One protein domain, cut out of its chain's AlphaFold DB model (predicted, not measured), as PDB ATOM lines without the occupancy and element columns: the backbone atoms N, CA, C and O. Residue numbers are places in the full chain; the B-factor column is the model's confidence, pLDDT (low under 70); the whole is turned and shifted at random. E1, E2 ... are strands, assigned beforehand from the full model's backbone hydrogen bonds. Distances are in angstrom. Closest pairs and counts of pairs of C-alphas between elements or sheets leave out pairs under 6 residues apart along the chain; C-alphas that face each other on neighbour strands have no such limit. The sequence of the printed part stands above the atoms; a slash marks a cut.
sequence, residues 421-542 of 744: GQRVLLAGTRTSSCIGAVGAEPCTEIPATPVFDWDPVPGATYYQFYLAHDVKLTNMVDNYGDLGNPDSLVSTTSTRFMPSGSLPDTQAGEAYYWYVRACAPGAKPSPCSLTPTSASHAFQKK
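What this domain is: This is residues 421 to 542 of the 744 residues of an uncharacterized protein of Actinobacteria bacterium (UniProt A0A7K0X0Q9). What shape? With little regular structure, loops surround one strongly twisted mixed sheet, E2-E7-E6-E4-E5, beside a small pair, E1-E3. What builds it? Seven named strands, E1 to E7 in order, hold 33 of 122 printed residues, with no named helix: the class is all strand. It is compact, radius of gyration of the C-alphas 13.8 A, spanning 43 by 31 by 28 A.

How they stand to each other: What pairs? E6, residues 512 to 519, is antiparallel to E4, 462 to 468; N 464 and O 517 are 2.9 A apart. What else? E1, 423 to 425, is antiparallel to E3, 451 to 453; N 425 and O 451 are 2.9 A apart.

Where its parts are: Which are edge strands? E2, 443 to 446, and E5, 490 to 492, are. Which anchors? C-alpha 423 is at (19.248, -18.306, 130.959); E7, 537 to 541, ends at C-alpha 541, (21.657, -14.267, 117.353).

The domain as a whole: Which links are long? Those before E2, E5, E6 and E7 are long. Any cut? The printed part has no cut; residues 522 to 525 have pLDDT under 70.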
ATOM      1  N   GLY A 421      16.153 -22.499 136.114       91.38
ATOM      2  CA  GLY A 421      16.907 -21.234 136.089       91.38
ATOM      3  C   GLY A 421      17.713 -20.986 134.815       91.38
ATOM      4  O   GLY A 421      18.598 -20.133 134.803       91.38
ATOM      5  N   GLN A 422      17.417 -21.732 133.753       93.44
ATOM      6  CA  GLN A 422      18.077 -21.629 132.458       93.44
ATOM      7  C   GLN A 422      17.969 -20.208 131.892       93.44
ATOM      8  O   GLN A 422      16.890 -19.618 131.840       93.44
ATOM      9  N   ARG A 423      19.111 -19.664 131.482       93.00
ATOM     10  CA  ARG A 423      19.248 -18.306 130.959       93.00
ATOM     11  C   ARG A 423      20.476 -18.193 130.063       93.00
ATOM     12  O   ARG A 423      21.393 -19.012 130.125       93.00
ATOM     13  N   VAL A 424      20.491 -17.155 129.240       91.88
ATOM     14  CA  VAL A 424      21.644 -16.742 128.441       91.88
ATOM     15  C   VAL A 424      22.237 -15.442 128.982       91.88
ATOM     16  O   VAL A 424      21.512 -14.543 129.416       91.88
ATOM     17  N   LEU A 425      23.566 -15.357 128.947       89.50
ATOM     18  CA  LEU A 425      24.400 -14.230 129.377       89.50
ATOM     19  C   LEU A 425      25.409 -13.892 128.264       89.50
ATOM     20  O   LEU A 425      25.663 -14.715 127.391       89.50
ATOM     21  N   LEU A 426      26.043 -12.715 128.305       84.44
ATOM     22  CA  LEU A 426      27.164 -12.387 127.395       84.44
ATOM     23  C   LEU A 426      28.553 -12.579 128.007       84.44
ATOM     24  O   LEU A 426      29.549 -12.500 127.295       84.44
ATOM     25  N   ALA A 427      28.628 -12.790 129.318       82.81
ATOM     26  CA  ALA A 427      29.858 -13.128 130.020       82.81
ATOM     27  C   ALA A 427      29.508 -13.872 131.314       82.81
ATOM     28  O   ALA A 427      28.399 -13.712 131.832       82.81
ATOM     29  N   GLY A 428      30.436 -14.673 131.836       78.50
ATOM     30  CA  GLY A 428      30.190 -15.518 133.007       78.50
ATOM     31  C   GLY A 428      29.945 -14.739 134.301       78.50
ATOM     32  O   GLY A 428      29.203 -15.203 135.162       78.50
ATOM     33  N   THR A 429      30.523 -13.548 134.440       82.62
ATOM     34  CA  THR A 429      30.347 -12.686 135.623       82.62
ATOM     35  C   THR A 429      29.140 -11.747 135.552       82.62
ATOM     36  O   THR A 429      28.842 -11.052 136.527       82.62
ATOM     37  N   ARG A 430      28.428 -11.689 134.419       79.25
ATOM     38  CA  ARG A 430      27.334 -10.727 134.222       79.25
ATOM     39  C   ARG A 430      26.036 -11.161 134.887       79.25
ATOM     40  O   ARG A 430      25.675 -12.330 134.894       79.25
ATOM     41  N   THR A 431      25.288 -10.169 135.366       76.62
ATOM     42  CA  THR A 431      23.949 -10.345 135.950       76.62
ATOM     43  C   THR A 431      22.824 -10.101 134.943       76.62
ATOM     44  O   THR A 431      21.724 -10.623 135.116       76.62
ATOM     45  N   SER A 432      23.077  -9.313 133.891       81.94
ATOM     46  CA  SER A 432      22.121  -9.095 132.800       81.94
ATOM     47  C   SER A 432      21.928 -10.388 132.019       81.94
ATOM     48  O   SER A 432      22.870 -10.883 131.398       81.94
ATOM     49  N   SER A 433      20.709 -10.920 132.057       85.12
ATOM     50  CA  SER A 433      20.366 -12.226 131.506       85.12
ATOM     51  C   SER A 433      19.054 -12.182 130.740       85.12
ATOM     52  O   SER A 433      18.227 -11.294 130.948       85.12
ATOM     53  N   CYS A 434      18.865 -13.161 129.865       88.94
ATOM     54  CA  CYS A 434      17.593 -13.406 129.208       88.94
ATOM     55  C   CYS A 434      17.215 -14.880 129.354       88.94
ATOM     56  O   CYS A 434      18.065 -15.757 129.237       88.94
ATOM     57  N   ILE A 435      15.943 -15.154 129.643       87.88
ATOM     58  CA  ILE A 435      15.447 -16.521 129.840       87.88
ATOM     59  C   ILE A 435      15.155 -17.146 128.472       87.88
ATOM     60  O   ILE A 435      15.804 -18.111 128.086       87.88
ATOM     61  N   GLY A 436      14.224 -16.561 127.710       83.62
ATOM     62  CA  GLY A 436      13.873 -17.031 126.365       83.62
ATOM     63  C   GLY A 436      13.175 -18.387 126.365       83.62
ATOM     64  O   GLY A 436      13.518 -19.246 125.564       83.62
ATOM     65  N   ALA A 437      12.243 -18.622 127.291       87.62
ATOM     66  CA  ALA A 437      11.530 -19.895 127.387       87.62
ATOM     67  C   ALA A 437      10.689 -20.177 126.127       87.62
ATOM     68  O   ALA A 437       9.977 -19.306 125.627       87.62
ATOM     69  N   VAL A 438      10.733 -21.414 125.632       82.44
ATOM     70  CA  VAL A 438       9.912 -21.867 124.499       82.44
ATOM     71  C   VAL A 438       8.429 -21.788 124.873       82.44
ATOM     72  O   VAL A 438       8.014 -22.290 125.916       82.44
ATOM     73  N   GLY A 439       7.624 -21.166 124.007       76.38
ATOM     74  CA  GLY A 439       6.217 -20.842 124.280       76.38
ATOM     75  C   GLY A 439       5.997 -19.419 124.812       76.38
ATOM     76  O   GLY A 439       4.849 -18.999 124.939       76.38
ATOM     77  N   ALA A 440       7.076 -18.676 125.068       79.94
ATOM     78  CA  ALA A 440       7.101 -17.226 125.244       79.94
ATOM     79  C   ALA A 440       7.945 -16.570 124.126       79.94
ATOM     80  O   ALA A 440       8.427 -17.258 123.224       79.94
ATOM     81  N   GLU A 441       8.118 -15.246 124.180       78.00
ATOM     82  CA  GLU A 441       9.013 -14.531 123.261       78.00
ATOM     83  C   GLU A 441      10.475 -14.986 123.468       78.00
ATOM     84  O   GLU A 441      10.962 -14.971 124.608       78.00
ATOM     85  N   PRO A 442      11.187 -15.408 122.403       84.69
ATOM     86  CA  PRO A 442      12.587 -15.799 122.499       84.69
ATOM     87  C   PRO A 442      13.476 -14.591 122.811       84.69
ATOM     88  O   PRO A 442      13.111 -13.437 122.588       84.69
ATOM     89  N   CYS A 443      14.692 -14.851 123.286       87.19
ATOM     90  CA  CYS A 443      15.688 -13.797 123.456       87.19
ATOM     91  C   CYS A 443      16.132 -13.269 122.085       87.19
ATOM     92  O   CYS A 443      16.789 -14.001 121.350       87.19
ATOM     93  N   THR A 444      15.794 -12.033 121.724       88.62
ATOM     94  CA  THR A 444      16.133 -11.455 120.413       88.62
ATOM     95  C   THR A 444      17.364 -10.548 120.468       88.62
ATOM     96  O   THR A 444      17.786 -10.111 121.543       88.62
ATOM     97  N   GLU A 445      17.953 -10.282 119.297       86.19
ATOM     98  CA  GLU A 445      19.094  -9.367 119.126       86.19
ATOM     99  C   GLU A 445      20.301  -9.722 120.019       86.19
ATOM    100  O   GLU A 445      20.970  -8.841 120.553       86.19
ATOM    101  N   ILE A 446      20.585 -11.017 120.222       89.69
ATOM    102  CA  ILE A 446      21.767 -11.444 120.983       89.69
ATOM    103  C   ILE A 446      23.016 -11.202 120.120       89.69
ATOM    104  O   ILE A 446      23.165 -11.860 119.091       89.69
ATOM    105  N   PRO A 447      23.924 -10.284 120.504       87.19
ATOM    106  CA  PRO A 447      24.926  -9.740 119.581       87.19
ATOM    107  C   PRO A 447      26.232 -10.541 119.497       87.19
ATOM    108  O   PRO A 447      27.155 -10.170 118.778       87.19
ATOM    109  N   ALA A 448      26.317 -11.641 120.239       89.50
ATOM    110  CA  ALA A 448      27.423 -12.585 120.210       89.50
ATOM    111  C   ALA A 448      26.917 -13.978 120.589       89.50
ATOM    112  O   ALA A 448      25.761 -14.156 120.968       89.50
ATOM    113  N   THR A 449      27.781 -14.981 120.499       91.62
ATOM    114  CA  THR A 449      27.464 -16.303 121.051       91.62
ATOM    115  C   THR A 449      27.273 -16.175 122.559       91.62
ATOM    116  O   THR A 449      28.169 -15.649 123.217       91.62
ATOM    117  N   PRO A 450      26.126 -16.583 123.126       92.12
ATOM    118  CA  PRO A 450      25.898 -16.408 124.546       92.12
ATOM    119  C   PRO A 450      26.623 -17.468 125.373       92.12
ATOM    120  O   PRO A 450      26.854 -18.599 124.943       92.12
ATOM    121  N   VAL A 451      26.878 -17.099 126.619       91.06
ATOM    122  CA  VAL A 451      27.124 -18.021 127.717       91.06
ATOM    123  C   VAL A 451      25.778 -18.612 128.140       91.06
ATOM    124  O   VAL A 451      24.853 -17.874 128.483       91.06
ATOM    125  N   PHE A 452      25.671 -19.937 128.146       93.12
ATOM    126  CA  PHE A 452      24.509 -20.655 128.666       93.12
ATOM    127  C   PHE A 452      24.696 -20.916 130.156       93.12
ATOM    128  O   PHE A 452      25.762 -21.369 130.567       93.12
ATOM    129  N   ASP A 453      23.676 -20.637 130.957       92.81
ATOM    130  CA  ASP A 453      23.754 -20.653 132.416       92.81
ATOM    131  C   ASP A 453      22.473 -21.256 133.005       92.81
ATOM    132  O   ASP A 453      21.384 -21.075 132.454       92.81
ATOM    133  N   TRP A 454      22.587 -22.009 134.096       93.62
ATOM    134  CA  TRP A 454      21.448 -22.634 134.774       93.62
ATOM    135  C   TRP A 454      21.721 -22.827 136.266       93.62
ATOM    136  O   TRP A 454      22.836 -22.629 136.740       93.62
ATOM    137  N   ASP A 455      20.694 -23.199 137.026       91.94
ATOM    138  CA  ASP A 455      20.847 -23.426 138.462       91.94
ATOM    139  C   ASP A 455      21.409 -24.834 138.747       91.94
ATOM    140  O   ASP A 455      21.069 -25.796 138.044       91.94
ATOM    141  N   PRO A 456      22.249 -25.002 139.789       89.75
ATOM    142  CA  PRO A 456      22.795 -26.302 140.160       89.75
ATOM    143  C   PRO A 456      21.700 -27.287 140.571       89.75
ATOM    144  O   PRO A 456      20.877 -27.000 141.439       89.75
ATOM    145  N   VAL A 457      21.743 -28.492 140.003       89.81
ATOM    146  CA  VAL A 457      20.858 -29.599 140.378       89.81
ATOM    147  C   VAL A 457      21.543 -30.468 141.440       89.81
ATOM    148  O   VAL A 457      22.596 -31.051 141.165       89.81
ATOM    149  N   PRO A 458      20.965 -30.613 142.649       85.81
ATOM    150  CA  PRO A 458      21.515 -31.488 143.679       85.81
ATOM    151  C   PRO A 458      21.722 -32.923 143.175       85.81
ATOM    152  O   PRO A 458      20.817 -33.532 142.606       85.81
ATOM    153  N   GLY A 459      22.921 -33.471 143.395       79.94
ATOM    154  CA  GLY A 459      23.291 -34.829 142.973       79.94
ATOM    155  C   GLY A 459      23.735 -34.966 141.511       79.94
ATOM    156  O   GLY A 459      24.178 -36.047 141.123       79.94
ATOM    157  N   ALA A 460      23.669 -33.901 140.708       84.81
ATOM    158  CA  ALA A 460      24.257 -33.892 139.374       84.81
ATOM    159  C   ALA A 460      25.788 -33.776 139.456       84.81
ATOM    160  O   ALA A 460      26.316 -32.959 140.209       84.81
ATOM    161  N   THR A 461      26.507 -34.577 138.670       81.38
ATOM    162  CA  THR A 461      27.973 -34.482 138.525       81.38
ATOM    163  C   THR A 461      28.399 -33.895 137.191       81.38
ATOM    164  O   THR A 461      29.532 -33.431 137.062       81.38
ATOM    165  N   TYR A 462      27.513 -33.906 136.197       85.12
ATOM    166  CA  TYR A 462      27.704 -33.230 134.922       85.12
ATOM    167  C   TYR A 462      26.352 -32.949 134.257       85.12
ATOM    168  O   TYR A 462      25.315 -33.487 134.649       85.12
ATOM    169  N   TYR A 463      26.381 -32.117 133.227       88.44
ATOM    170  CA  TYR A 463      25.231 -31.723 132.428       88.44
ATOM    171  C   TYR A 463      25.484 -32.053 130.964       88.44
ATOM    172  O   TYR A 463      26.614 -31.920 130.498       88.44
ATOM    173  N   GLN A 464      24.440 -32.461 130.243       89.50
ATOM    174  CA  GLN A 464      24.473 -32.632 128.788       89.50
ATOM    175  C   GLN A 464      23.701 -31.506 128.114       89.50
ATOM    176  O   GLN A 464      22.569 -31.207 128.504       89.50
ATOM    177  N   PHE A 465      24.325 -30.904 127.107       91.00
ATOM    178  CA  PHE A 465      23.856 -29.706 126.429       91.00
ATOM    179  C   PHE A 465      23.396 -30.027 125.004       91.00
ATOM    180  O   PHE A 465      24.103 -30.694 124.248       91.00
ATOM    181  N   TYR A 466      22.214 -29.528 124.652       92.38
ATOM    182  CA  TYR A 466      21.580 -29.679 123.347       92.38
ATOM    183  C   TYR A 466      21.419 -28.303 122.710       92.38
ATOM    184  O   TYR A 466      20.902 -27.392 123.356       92.38
ATOM    185  N   LEU A 467      21.800 -28.183 121.439       93.81
ATOM    186  CA  LEU A 467      21.627 -26.976 120.638       93.81
ATOM    187  C   LEU A 467      21.191 -27.368 119.223       93.81
ATOM    188  O   LEU A 467      21.845 -28.189 118.582       93.81
ATOM    189  N   ALA A 468      20.093 -26.789 118.751       95.12
ATOM    190  CA  ALA A 468      19.454 -27.118 117.482       95.12
ATOM    191  C   ALA A 468      18.901 -25.872 116.775       95.12
ATOM    192  O   ALA A 468      18.733 -24.812 117.381       95.12
ATOM    193  N   HIS A 469      18.583 -26.027 115.494       94.31
ATOM    194  CA  HIS A 469      17.901 -25.036 114.663       94.31
ATOM    195  C   HIS A 469      16.368 -25.144 114.733       94.31
ATOM    196  O   HIS A 469      15.660 -24.305 114.182       94.31
ATOM    197  N   ASP A 470      15.830 -26.166 115.407       93.81
ATOM    198  CA  ASP A 470      14.393 -26.384 115.552       93.81
ATOM    199  C   ASP A 470      13.987 -26.744 116.987       93.81
ATOM    200  O   ASP A 470      14.721 -27.370 117.754       93.81
ATOM    201  N   VAL A 471      12.741 -26.412 117.326       93.75
ATOM    202  CA  VAL A 471      12.178 -26.647 118.660       93.75
ATOM    203  C   VAL A 471      12.107 -28.125 119.048       93.75
ATOM    204  O   VAL A 471      12.082 -28.427 120.237       93.75
ATOM    205  N   LYS A 472      12.066 -29.062 118.092       93.38
ATOM    206  CA  LYS A 472      11.992 -30.506 118.380       93.38
ATOM    207  C   LYS A 472      13.371 -31.141 118.566       93.38
ATOM    208  O   LYS A 472      13.430 -32.340 118.825       93.38
ATOM    209  N   LEU A 473      14.453 -30.359 118.469       91.94
ATOM    210  CA  LEU A 473      15.836 -30.834 118.573       91.94
ATOM    211  C   LEU A 473      16.167 -31.920 117.530       91.94
ATOM    212  O   LEU A 473      16.915 -32.853 117.813       91.94
ATOM    213  N   THR A 474      15.573 -31.829 116.337       91.94
ATOM    214  CA  THR A 474      15.768 -32.811 115.251       91.94
ATOM    215  C   THR A 474      16.832 -32.387 114.238       91.94
ATOM    216  O   THR A 474      17.398 -33.230 113.549       91.94
ATOM    217  N   ASN A 475      17.133 -31.094 114.183       92.56
ATOM    218  CA  ASN A 475      18.138 -30.449 113.358       92.56
ATOM    219  C   ASN A 475      19.189 -29.812 114.279       92.56
ATOM    220  O   ASN A 475      19.154 -28.613 114.565       92.56
ATOM    221  N   MET A 476      20.072 -30.650 114.821       91.44
ATOM    222  CA  MET A 476      21.125 -30.232 115.750       91.44
ATOM    223  C   MET A 476      22.118 -29.289 115.063       91.44
ATOM    224  O   MET A 476      22.447 -29.480 113.895       91.44
ATOM    225  N   VAL A 477      22.623 -28.294 115.797       91.94
ATOM    226  CA  VAL A 477      23.718 -27.448 115.304       91.94
ATOM    227  C   VAL A 477      24.960 -28.317 115.125       91.94
ATOM    228  O   VAL A 477      25.271 -29.156 115.980       91.94
ATOM    229  N   ASP A 478      25.691 -28.097 114.032       85.06
ATOM    230  CA  ASP A 478      26.960 -28.773 113.785       85.06
ATOM    231  C   ASP A 478      27.851 -28.695 115.021       85.06
ATOM    232  O   ASP A 478      27.956 -27.660 115.675       85.06
ATOM    233  N   ASN A 479      28.511 -29.805 115.354       81.44
ATOM    234  CA  ASN A 479      29.338 -29.916 116.552       81.44
ATOM    235  C   ASN A 479      28.594 -29.896 117.908       81.44
ATOM    236  O   ASN A 479      29.249 -29.837 118.950       81.44
ATOM    237  N   TYR A 480      27.271 -30.078 117.937       86.19
ATOM    238  CA  TYR A 480      26.509 -30.243 119.189       86.19
ATOM    239  C   TYR A 480      25.879 -31.628 119.381       86.19
ATOM    240  O   TYR A 480      25.128 -31.839 120.330       86.19
ATOM    241  N   GLY A 481      26.281 -32.599 118.559       82.00
ATOM    242  CA  GLY A 481      25.917 -34.011 118.695       82.00
ATOM    243  C   GLY A 481      24.620 -34.382 117.976       82.00
ATOM    244  O   GLY A 481      24.109 -33.626 117.160       82.00
ATOM    245  N   ASP A 482      24.122 -35.578 118.274       81.19
ATOM    246  CA  ASP A 482      22.924 -36.196 117.703       81.19
ATOM    247  C   ASP A 482      21.977 -36.618 118.838       81.19
ATOM    248  O   ASP A 482      22.393 -37.256 119.812       81.19
ATOM    249  N   LEU A 483      20.689 -36.288 118.698       80.31
ATOM    250  CA  LEU A 483      19.628 -36.661 119.632       80.31
ATOM    251  C   LEU A 483      19.550 -38.186 119.839       80.31
ATOM    252  O   LEU A 483      19.283 -38.645 120.951       80.31
ATOM    253  N   GLY A 484      19.819 -38.971 118.789       79.38
ATOM    254  CA  GLY A 484      19.836 -40.435 118.823       79.38
ATOM    255  C   GLY A 484      21.080 -41.038 119.484       79.38
ATOM    256  O   GLY A 484      21.077 -42.220 119.832       79.38
ATOM    257  N   ASN A 485      22.130 -40.241 119.702       81.00
ATOM    258  CA  ASN A 485      23.384 -40.680 120.305       81.00
ATOM    259  C   ASN A 485      23.832 -39.723 121.425       81.00
ATOM    260  O   ASN A 485      24.675 -38.849 121.196       81.00
ATOM    261  N   PRO A 486      23.348 -39.915 122.667       74.25
ATOM    262  CA  PRO A 486      23.687 -39.046 123.793       74.25
ATOM    263  C   PRO A 486      25.182 -38.953 124.125       74.25
ATOM    264  O   PRO A 486      25.602 -37.970 124.732       74.25
ATOM    265  N   ASP A 487      25.994 -39.938 123.730       75.62
ATOM    266  CA  ASP A 487      27.449 -39.907 123.927       75.62
ATOM    267  C   ASP A 487      28.139 -38.914 122.961       75.62
ATOM    268  O   ASP A 487      29.296 -38.555 123.162       75.62
ATOM    269  N   SER A 488      27.451 -38.426 121.924       80.81
ATOM    270  CA  SER A 488      27.980 -37.419 120.990       80.81
ATOM    271  C   SER A 488      27.765 -35.966 121.440       80.81
ATOM    272  O   SER A 488      28.364 -35.052 120.864       80.81
ATOM    273  N   LEU A 489      26.931 -35.758 122.466       84.31
ATOM    274  CA  LEU A 489      26.561 -34.441 122.983       84.31
ATOM    275  C   LEU A 489      27.711 -33.789 123.750       84.31
ATOM    276  O   LEU A 489      28.549 -34.455 124.371       84.31
ATOM    277  N   VAL A 490      27.704 -32.458 123.761       86.00
ATOM    278  CA  VAL A 490      28.594 -31.685 124.626       86.00
ATOM    279  C   VAL A 490      28.154 -31.854 126.078       86.00
ATOM    280  O   VAL A 490      26.969 -31.779 126.400       86.00
ATOM    281  N   SER A 491      29.119 -32.107 126.955       85.31
ATOM    282  CA  SER A 491      28.915 -32.262 128.390       85.31
ATOM    283  C   SER A 491      29.820 -31.315 129.172       85.31
ATOM    284  O   SER A 491      30.927 -31.005 128.735       85.31
ATOM    285  N   THR A 492      29.369 -30.860 130.338       85.69
ATOM    286  CA  THR A 492      30.156 -29.995 131.230       85.69
ATOM    287  C   THR A 492      29.908 -30.346 132.694       85.69
ATOM    288  O   THR A 492      28.812 -30.758 133.058       85.69
ATOM    289  N   THR A 493      30.923 -30.189 133.545       83.62
ATOM    290  CA  THR A 493      30.756 -30.292 135.017       83.62
ATOM    291  C   THR A 493      30.316 -28.981 135.674       83.62
ATOM    292  O   THR A 493      30.005 -28.961 136.859       83.62
ATOM    293  N   SER A 494      30.294 -27.899 134.901       86.12
ATOM    294  CA  SER A 494      29.890 -26.560 135.322       86.12
ATOM    295  C   SER A 494      28.377 -26.374 135.159       86.12
ATOM    296  O   SER A 494      27.776 -26.993 134.280       86.12
ATOM    297  N   THR A 495      27.764 -25.479 135.934       89.69
ATOM    298  CA  THR A 495      26.404 -24.961 135.686       89.69
ATOM    299  C   THR A 495      26.344 -23.876 134.611       89.69
ATOM    300  O   THR A 495      25.306 -23.267 134.360       89.69
ATOM    301  N   ARG A 496      27.472 -23.686 133.924       89.62
ATOM    302  CA  ARG A 496      27.653 -22.741 132.833       89.62
ATOM    303  C   ARG A 496      28.430 -23.358 131.687       89.62
ATOM    304  O   ARG A 496      29.413 -24.066 131.913       89.62
ATOM    305  N   PHE A 497      28.051 -23.023 130.462       90.19
ATOM    306  CA  PHE A 497      28.716 -23.480 129.254       90.19
ATOM    307  C   PHE A 497      28.879 -22.347 128.237       90.19
ATOM    308  O   PHE A 497      27.904 -21.729 127.818       90.19
ATOM    309  N   MET A 498      30.124 -22.106 127.826       89.75
ATOM    310  CA  MET A 498      30.467 -21.229 126.716       89.75
ATOM    311  C   MET A 498      31.000 -22.058 125.541       89.75
ATOM    312  O   MET A 498      32.027 -22.727 125.699       89.75
ATOM    313  N   PRO A 499      30.345 -22.012 124.368       89.00
ATOM    314  CA  PRO A 499      30.909 -22.523 123.125       89.00
ATOM    315  C   PRO A 499      32.335 -22.028 122.869       89.00
ATOM    316  O   PRO A 499      32.630 -20.853 123.046       89.00
ATOM    317  N   SER A 500      33.231 -22.902 122.408       82.44
ATOM    318  CA  SER A 500      34.596 -22.497 122.029       82.44
ATOM    319  C   SER A 500      34.666 -21.778 120.675       82.44
ATOM    320  O   SER A 500      35.659 -21.113 120.385       82.44
ATOM    321  N   GLY A 501      33.645 -21.976 119.837       84.69
ATOM    322  CA  GLY A 501      33.454 -21.324 118.545       84.69
ATOM    323  C   GLY A 501      32.233 -20.410 118.574       84.69
ATOM    324  O   GLY A 501      31.358 -20.558 119.429       84.69
ATOM    325  N   SER A 502      32.167 -19.486 117.623       89.31
ATOM    326  CA  SER A 502      31.057 -18.553 117.496       89.31
ATOM    327  C   SER A 502      29.937 -19.178 116.670       89.31
ATOM    328  O   SER A 502      30.197 -19.856 115.676       89.31
ATOM    329  N   LEU A 503      28.694 -18.951 117.082       92.06
ATOM    330  CA  LEU A 503      27.506 -19.295 116.313       92.06
ATOM    331  C   LEU A 503      27.263 -18.232 115.225       92.06
ATOM    332  O   LEU A 503      27.450 -17.038 115.498       92.06
ATOM    333  N   PRO A 504      26.817 -18.624 114.020       93.88
ATOM    334  CA  PRO A 504      26.411 -17.670 112.995       93.88
ATOM    335  C   PRO A 504      25.173 -16.865 113.412       93.88
ATOM    336  O   PRO A 504      24.453 -17.217 114.349       93.88
ATOM    337  N   ASP A 505      24.942 -15.744 112.733       93.38
ATOM    338  CA  ASP A 505      23.699 -14.989 112.896       93.38
ATOM    339  C   ASP A 505      22.505 -15.810 112.377       93.38
ATOM    340  O   ASP A 505      22.583 -16.473 111.339       93.38
ATOM    341  N   THR A 506      21.388 -15.763 113.102       93.56
ATOM    342  CA  THR A 506      20.139 -16.419 112.694       93.56
ATOM    343  C   THR A 506      19.483 -15.650 111.552       93.56
ATOM    344  O   THR A 506      19.457 -14.417 111.577       93.56
ATOM    345  N   GLN A 507      18.898 -16.354 110.578       89.00
ATOM    346  CA  GLN A 507      18.127 -15.705 109.515       89.00
ATOM    347  C   GLN A 507      16.783 -15.177 110.036       89.00
ATOM    348  O   GLN A 507      16.336 -15.486 111.143       89.00
ATOM    349  N   ALA A 508      16.115 -14.353 109.225       84.19
ATOM    350  CA  ALA A 508      14.821 -13.784 109.581       84.19
ATOM    351  C   ALA A 508      13.789 -14.885 109.892       84.19
ATOM    352  O   ALA A 508      13.484 -15.722 109.045       84.19
ATOM    353  N   GLY A 509      13.228 -14.853 111.104       83.19
ATOM    354  CA  GLY A 509      12.247 -15.837 111.575       83.19
ATOM    355  C   GLY A 509      12.846 -17.136 112.128       83.19
ATOM    356  O   GLY A 509      12.090 -17.987 112.591       83.19
ATOM    357  N   GLU A 510      14.171 -17.286 112.129       91.25
ATOM    358  CA  GLU A 510      14.862 -18.426 112.735       91.25
ATOM    359  C   GLU A 510      15.304 -18.121 114.173       91.25
ATOM    360  O   GLU A 510      15.357 -16.967 114.601       91.25
ATOM    361  N   ALA A 511      15.600 -19.172 114.939       94.00
ATOM    362  CA  ALA A 511      16.164 -19.089 116.281       94.00
ATOM    363  C   ALA A 511      17.014 -20.335 116.561       94.00
ATOM    364  O   ALA A 511      16.785 -21.399 115.986       94.00
ATOM    365  N   TYR A 512      17.958 -20.213 117.486       95.88
ATOM    366  CA  TYR A 512      18.580 -21.360 118.127       95.88
ATOM    367  C   TYR A 512      17.704 -21.850 119.266       95.88
ATOM    368  O   TYR A 512      17.220 -21.055 120.068       95.88
ATOM    369  N   TYR A 513      17.558 -23.162 119.363       95.50
ATOM    370  CA  TYR A 513      16.769 -23.850 120.372       95.50
ATOM    371  C   TYR A 513      17.689 -24.724 121.211       95.50
ATOM    372  O   TYR A 513      18.511 -25.463 120.671       95.50
ATOM    373  N   TRP A 514      17.571 -24.647 122.532       95.12
ATOM    374  CA  TRP A 514      18.480 -25.349 123.426       95.12
ATOM    375  C   TRP A 514      17.787 -25.982 124.629       95.12
ATOM    376  O   TRP A 514      16.671 -25.629 125.033       95.12
ATOM    377  N   TYR A 515      18.466 -26.981 125.181       93.62
ATOM    378  CA  TYR A 515      18.046 -27.723 126.358       93.62
ATOM    379  C   TYR A 515      19.279 -28.209 127.117       93.62
ATOM    380  O   TYR A 515      20.311 -28.511 126.519       93.62
ATOM    381  N   VAL A 516      19.171 -28.326 128.436       93.50
ATOM    382  CA  VAL A 516      20.207 -28.933 129.272       93.50
ATOM    383  C   VAL A 516      19.570 -29.960 130.201       93.50
ATOM    384  O   VAL A 516      18.487 -29.735 130.741       93.50
ATOM    385  N   ARG A 517      20.237 -31.100 130.385       91.12
ATOM    386  CA  ARG A 517      19.818 -32.128 131.346       91.12
ATOM    387  C   ARG A 517      20.913 -32.425 132.351       91.12
ATOM    388  O   ARG A 517      22.092 -32.404 132.003       91.12
ATOM    389  N   ALA A 518      20.512 -32.734 133.577       90.88
ATOM    390  CA  ALA A 518      21.412 -33.083 134.664       90.88
ATOM    391  C   ALA A 518      21.661 -34.593 134.691       90.88
ATOM    392  O   ALA A 518      20.726 -35.382 134.544       90.88
ATOM    393  N   CYS A 519      22.908 -35.000 134.905       86.38
ATOM    394  CA  CYS A 519      23.313 -36.399 134.953       86.38
ATOM    395  C   CYS A 519      24.093 -36.708 136.235       86.38
ATOM    396  O   CYS A 519      24.919 -35.918 136.693       86.38
ATOM    397  N   ALA A 520      23.808 -37.870 136.816       82.69
ATOM    398  CA  ALA A 520      24.473 -38.407 137.996       82.69
ATOM    399  C   ALA A 520      25.551 -39.436 137.598       82.69
ATOM    400  O   ALA A 520      25.510 -40.008 136.502       82.69
ATOM    401  N   PRO A 521      26.532 -39.704 138.478       70.31
ATOM    402  CA  PRO A 521      27.564 -40.699 138.221       70.31
ATOM    403  C   PRO A 521      26.955 -42.115 138.272       70.31
ATOM    404  O   PRO A 521      26.236 -42.450 139.207       70.31
ATOM    405  N   GLY A 522      27.247 -42.975 137.291       63.47
ATOM    406  CA  GLY A 522      26.713 -44.347 137.263       63.47
ATOM    407  C   GLY A 522      27.167 -45.185 136.064       63.47
ATOM    408  O   GLY A 522      27.787 -44.660 135.135       63.47
ATOM    409  N   ALA A 523      26.860 -46.493 136.093       58.62
ATOM    410  CA  ALA A 523      27.093 -47.417 134.977       58.62
ATOM    411  C   ALA A 523      26.339 -46.951 133.724       58.62
ATOM    412  O   ALA A 523      25.253 -46.390 133.830       58.62
ATOM    413  N   LYS A 524      26.921 -47.165 132.540       61.44
ATOM    414  CA  LYS A 524      26.329 -46.681 131.291       61.44
ATOM    415  C   LYS A 524      24.998 -47.388 130.972       61.44
ATOM    416  O   LYS A 524      24.950 -48.614 131.080       61.44
ATOM    417  N   PRO A 525      23.985 -46.655 130.473       65.62
ATOM    418  CA  PRO A 525      23.935 -45.195 130.355       65.62
ATOM    419  C   PRO A 525      23.758 -44.539 131.732       65.62
ATOM    420  O   PRO A 525      22.950 -44.994 132.538       65.62
ATOM    421  N   SER A 526      24.523 -43.477 132.002       70.81
ATOM    422  CA  SER A 526      24.463 -42.776 133.287       70.81
ATOM    423  C   SER A 526      23.044 -42.250 133.562       70.81
ATOM    424  O   SER A 526      22.375 -41.802 132.625       70.81
ATOM    425  N   PRO A 527      22.564 -42.292 134.820       80.94
ATOM    426  CA  PRO A 527      21.232 -41.810 135.160       80.94
ATOM    427  C   PRO A 527      21.155 -40.292 134.957       80.94
ATOM    428  O   PRO A 527      21.733 -39.518 135.717       80.94
ATOM    429  N   CYS A 528      20.432 -39.872 133.921       85.44
ATOM    430  CA  CYS A 528      20.163 -38.471 133.610       85.44
ATOM    431  C   CYS A 528      18.681 -38.149 133.800       85.44
ATOM    432  O   CYS A 528      17.825 -39.031 133.687       85.44
ATOM    433  N   SER A 529      18.372 -36.873 134.032       87.44
ATOM    434  CA  SER A 529      17.006 -36.362 133.930       87.44
ATOM    435  C   SER A 529      16.440 -36.602 132.518       87.44
ATOM    436  O   SER A 529      17.182 -36.922 131.583       87.44
ATOM    437  N   LEU A 530      15.117 -36.468 132.366       85.00
ATOM    438  CA  LEU A 530      14.374 -36.851 131.155       85.00
ATOM    439  C   LEU A 530      15.066 -36.421 129.848       85.00
ATOM    440  O   LEU A 530      15.509 -35.281 129.707       85.00
ATOM    441  N   THR A 531      15.132 -37.341 128.881       85.19
ATOM    442  CA  THR A 531      15.537 -37.012 127.507       85.19
ATOM    443  C   THR A 531      14.518 -36.033 126.917       85.19
ATOM    444  O   THR A 531      13.321 -36.334 126.954       85.19
ATOM    445  N   PRO A 532      14.951 -34.876 126.388       87.56
ATOM    446  CA  PRO A 532      14.026 -33.881 125.865       87.56
ATOM    447  C   PRO A 532      13.355 -34.364 124.573       87.56
ATOM    448  O   PRO A 532      14.005 -34.943 123.706       87.56
ATOM    449  N   THR A 533      12.058 -34.085 124.431       88.06
ATOM    450  CA  THR A 533      11.320 -34.177 123.154       88.06
ATOM    451  C   THR A 533      11.197 -32.822 122.453       88.06
ATOM    452  O   THR A 533      10.823 -32.759 121.282       88.06
ATOM    453  N   SER A 534      11.497 -31.738 123.169       91.69
ATOM    454  CA  SER A 534      11.561 -30.377 122.657       91.69
ATOM    455  C   SER A 534      12.576 -29.561 123.451       91.69
ATOM    456  O   SER A 534      12.884 -29.866 124.606       91.69
ATOM    457  N   ALA A 535      13.069 -28.492 122.838       93.19
ATOM    458  CA  ALA A 535      13.837 -27.470 123.516       93.19
ATOM    459  C   ALA A 535      13.008 -26.794 124.612       93.19
ATOM    460  O   ALA A 535      11.777 -26.738 124.542       93.19
ATOM    461  N   SER A 536      13.700 -26.274 125.620       92.69
ATOM    462  CA  SER A 536      13.078 -25.494 126.695       92.69
ATOM    463  C   SER A 536      13.273 -24.000 126.496       92.69
ATOM    464  O   SER A 536      12.460 -23.222 126.984       92.69
ATOM    465  N   HIS A 537      14.317 -23.599 125.769       94.94
ATOM    466  CA  HIS A 537      14.683 -22.201 125.590       94.94
ATOM    467  C   HIS A 537      15.131 -21.922 124.153       94.94
ATOM    468  O   HIS A 537      15.572 -22.828 123.443       94.94
ATOM    469  N   ALA A 538      15.003 -20.669 123.728       95.31
ATOM    470  CA  ALA A 538      15.362 -20.211 122.400       95.31
ATOM    471  C   ALA A 538      15.918 -18.779 122.400       95.31
ATOM    472  O   ALA A 538      15.528 -17.934 123.211       95.31
ATOM    473  N   PHE A 539      16.820 -18.503 121.461       94.31
ATOM    474  CA  PHE A 539      17.368 -17.168 121.233       94.31
ATOM    475  C   PHE A 539      17.677 -16.921 119.751       94.31
ATOM    476  O   PHE A 539      17.958 -17.850 118.998       94.31
ATOM    477  N   GLN A 540      17.652 -15.658 119.340       93.00
ATOM    478  CA  GLN A 540      18.025 -15.194 118.009       93.00
ATOM    479  C   GLN A 540      19.338 -14.432 118.116       93.00
ATOM    480  O   GLN A 540      19.432 -13.431 118.835       93.00
ATOM    481  N   LYS A 541      20.357 -14.925 117.413       91.81
ATOM    482  CA  LYS A 541      21.657 -14.267 117.353       91.81
ATOM    483  C   LYS A 541      21.663 -13.285 116.193       91.81
ATOM    484  O   LYS A 541      21.385 -13.671 115.061       91.81
ATOM    485  N   LYS A 542      22.009 -12.033 116.468       90.75
ATOM    486  CA  LYS A 542      22.145 -11.000 115.449       90.75
ATOM    487  C   LYS A 542      23.220 -10.007 115.848       90.75
ATOM    488  O   LYS A 542      23.094  -9.324 116.859       90.75
TER     489      LYS A 542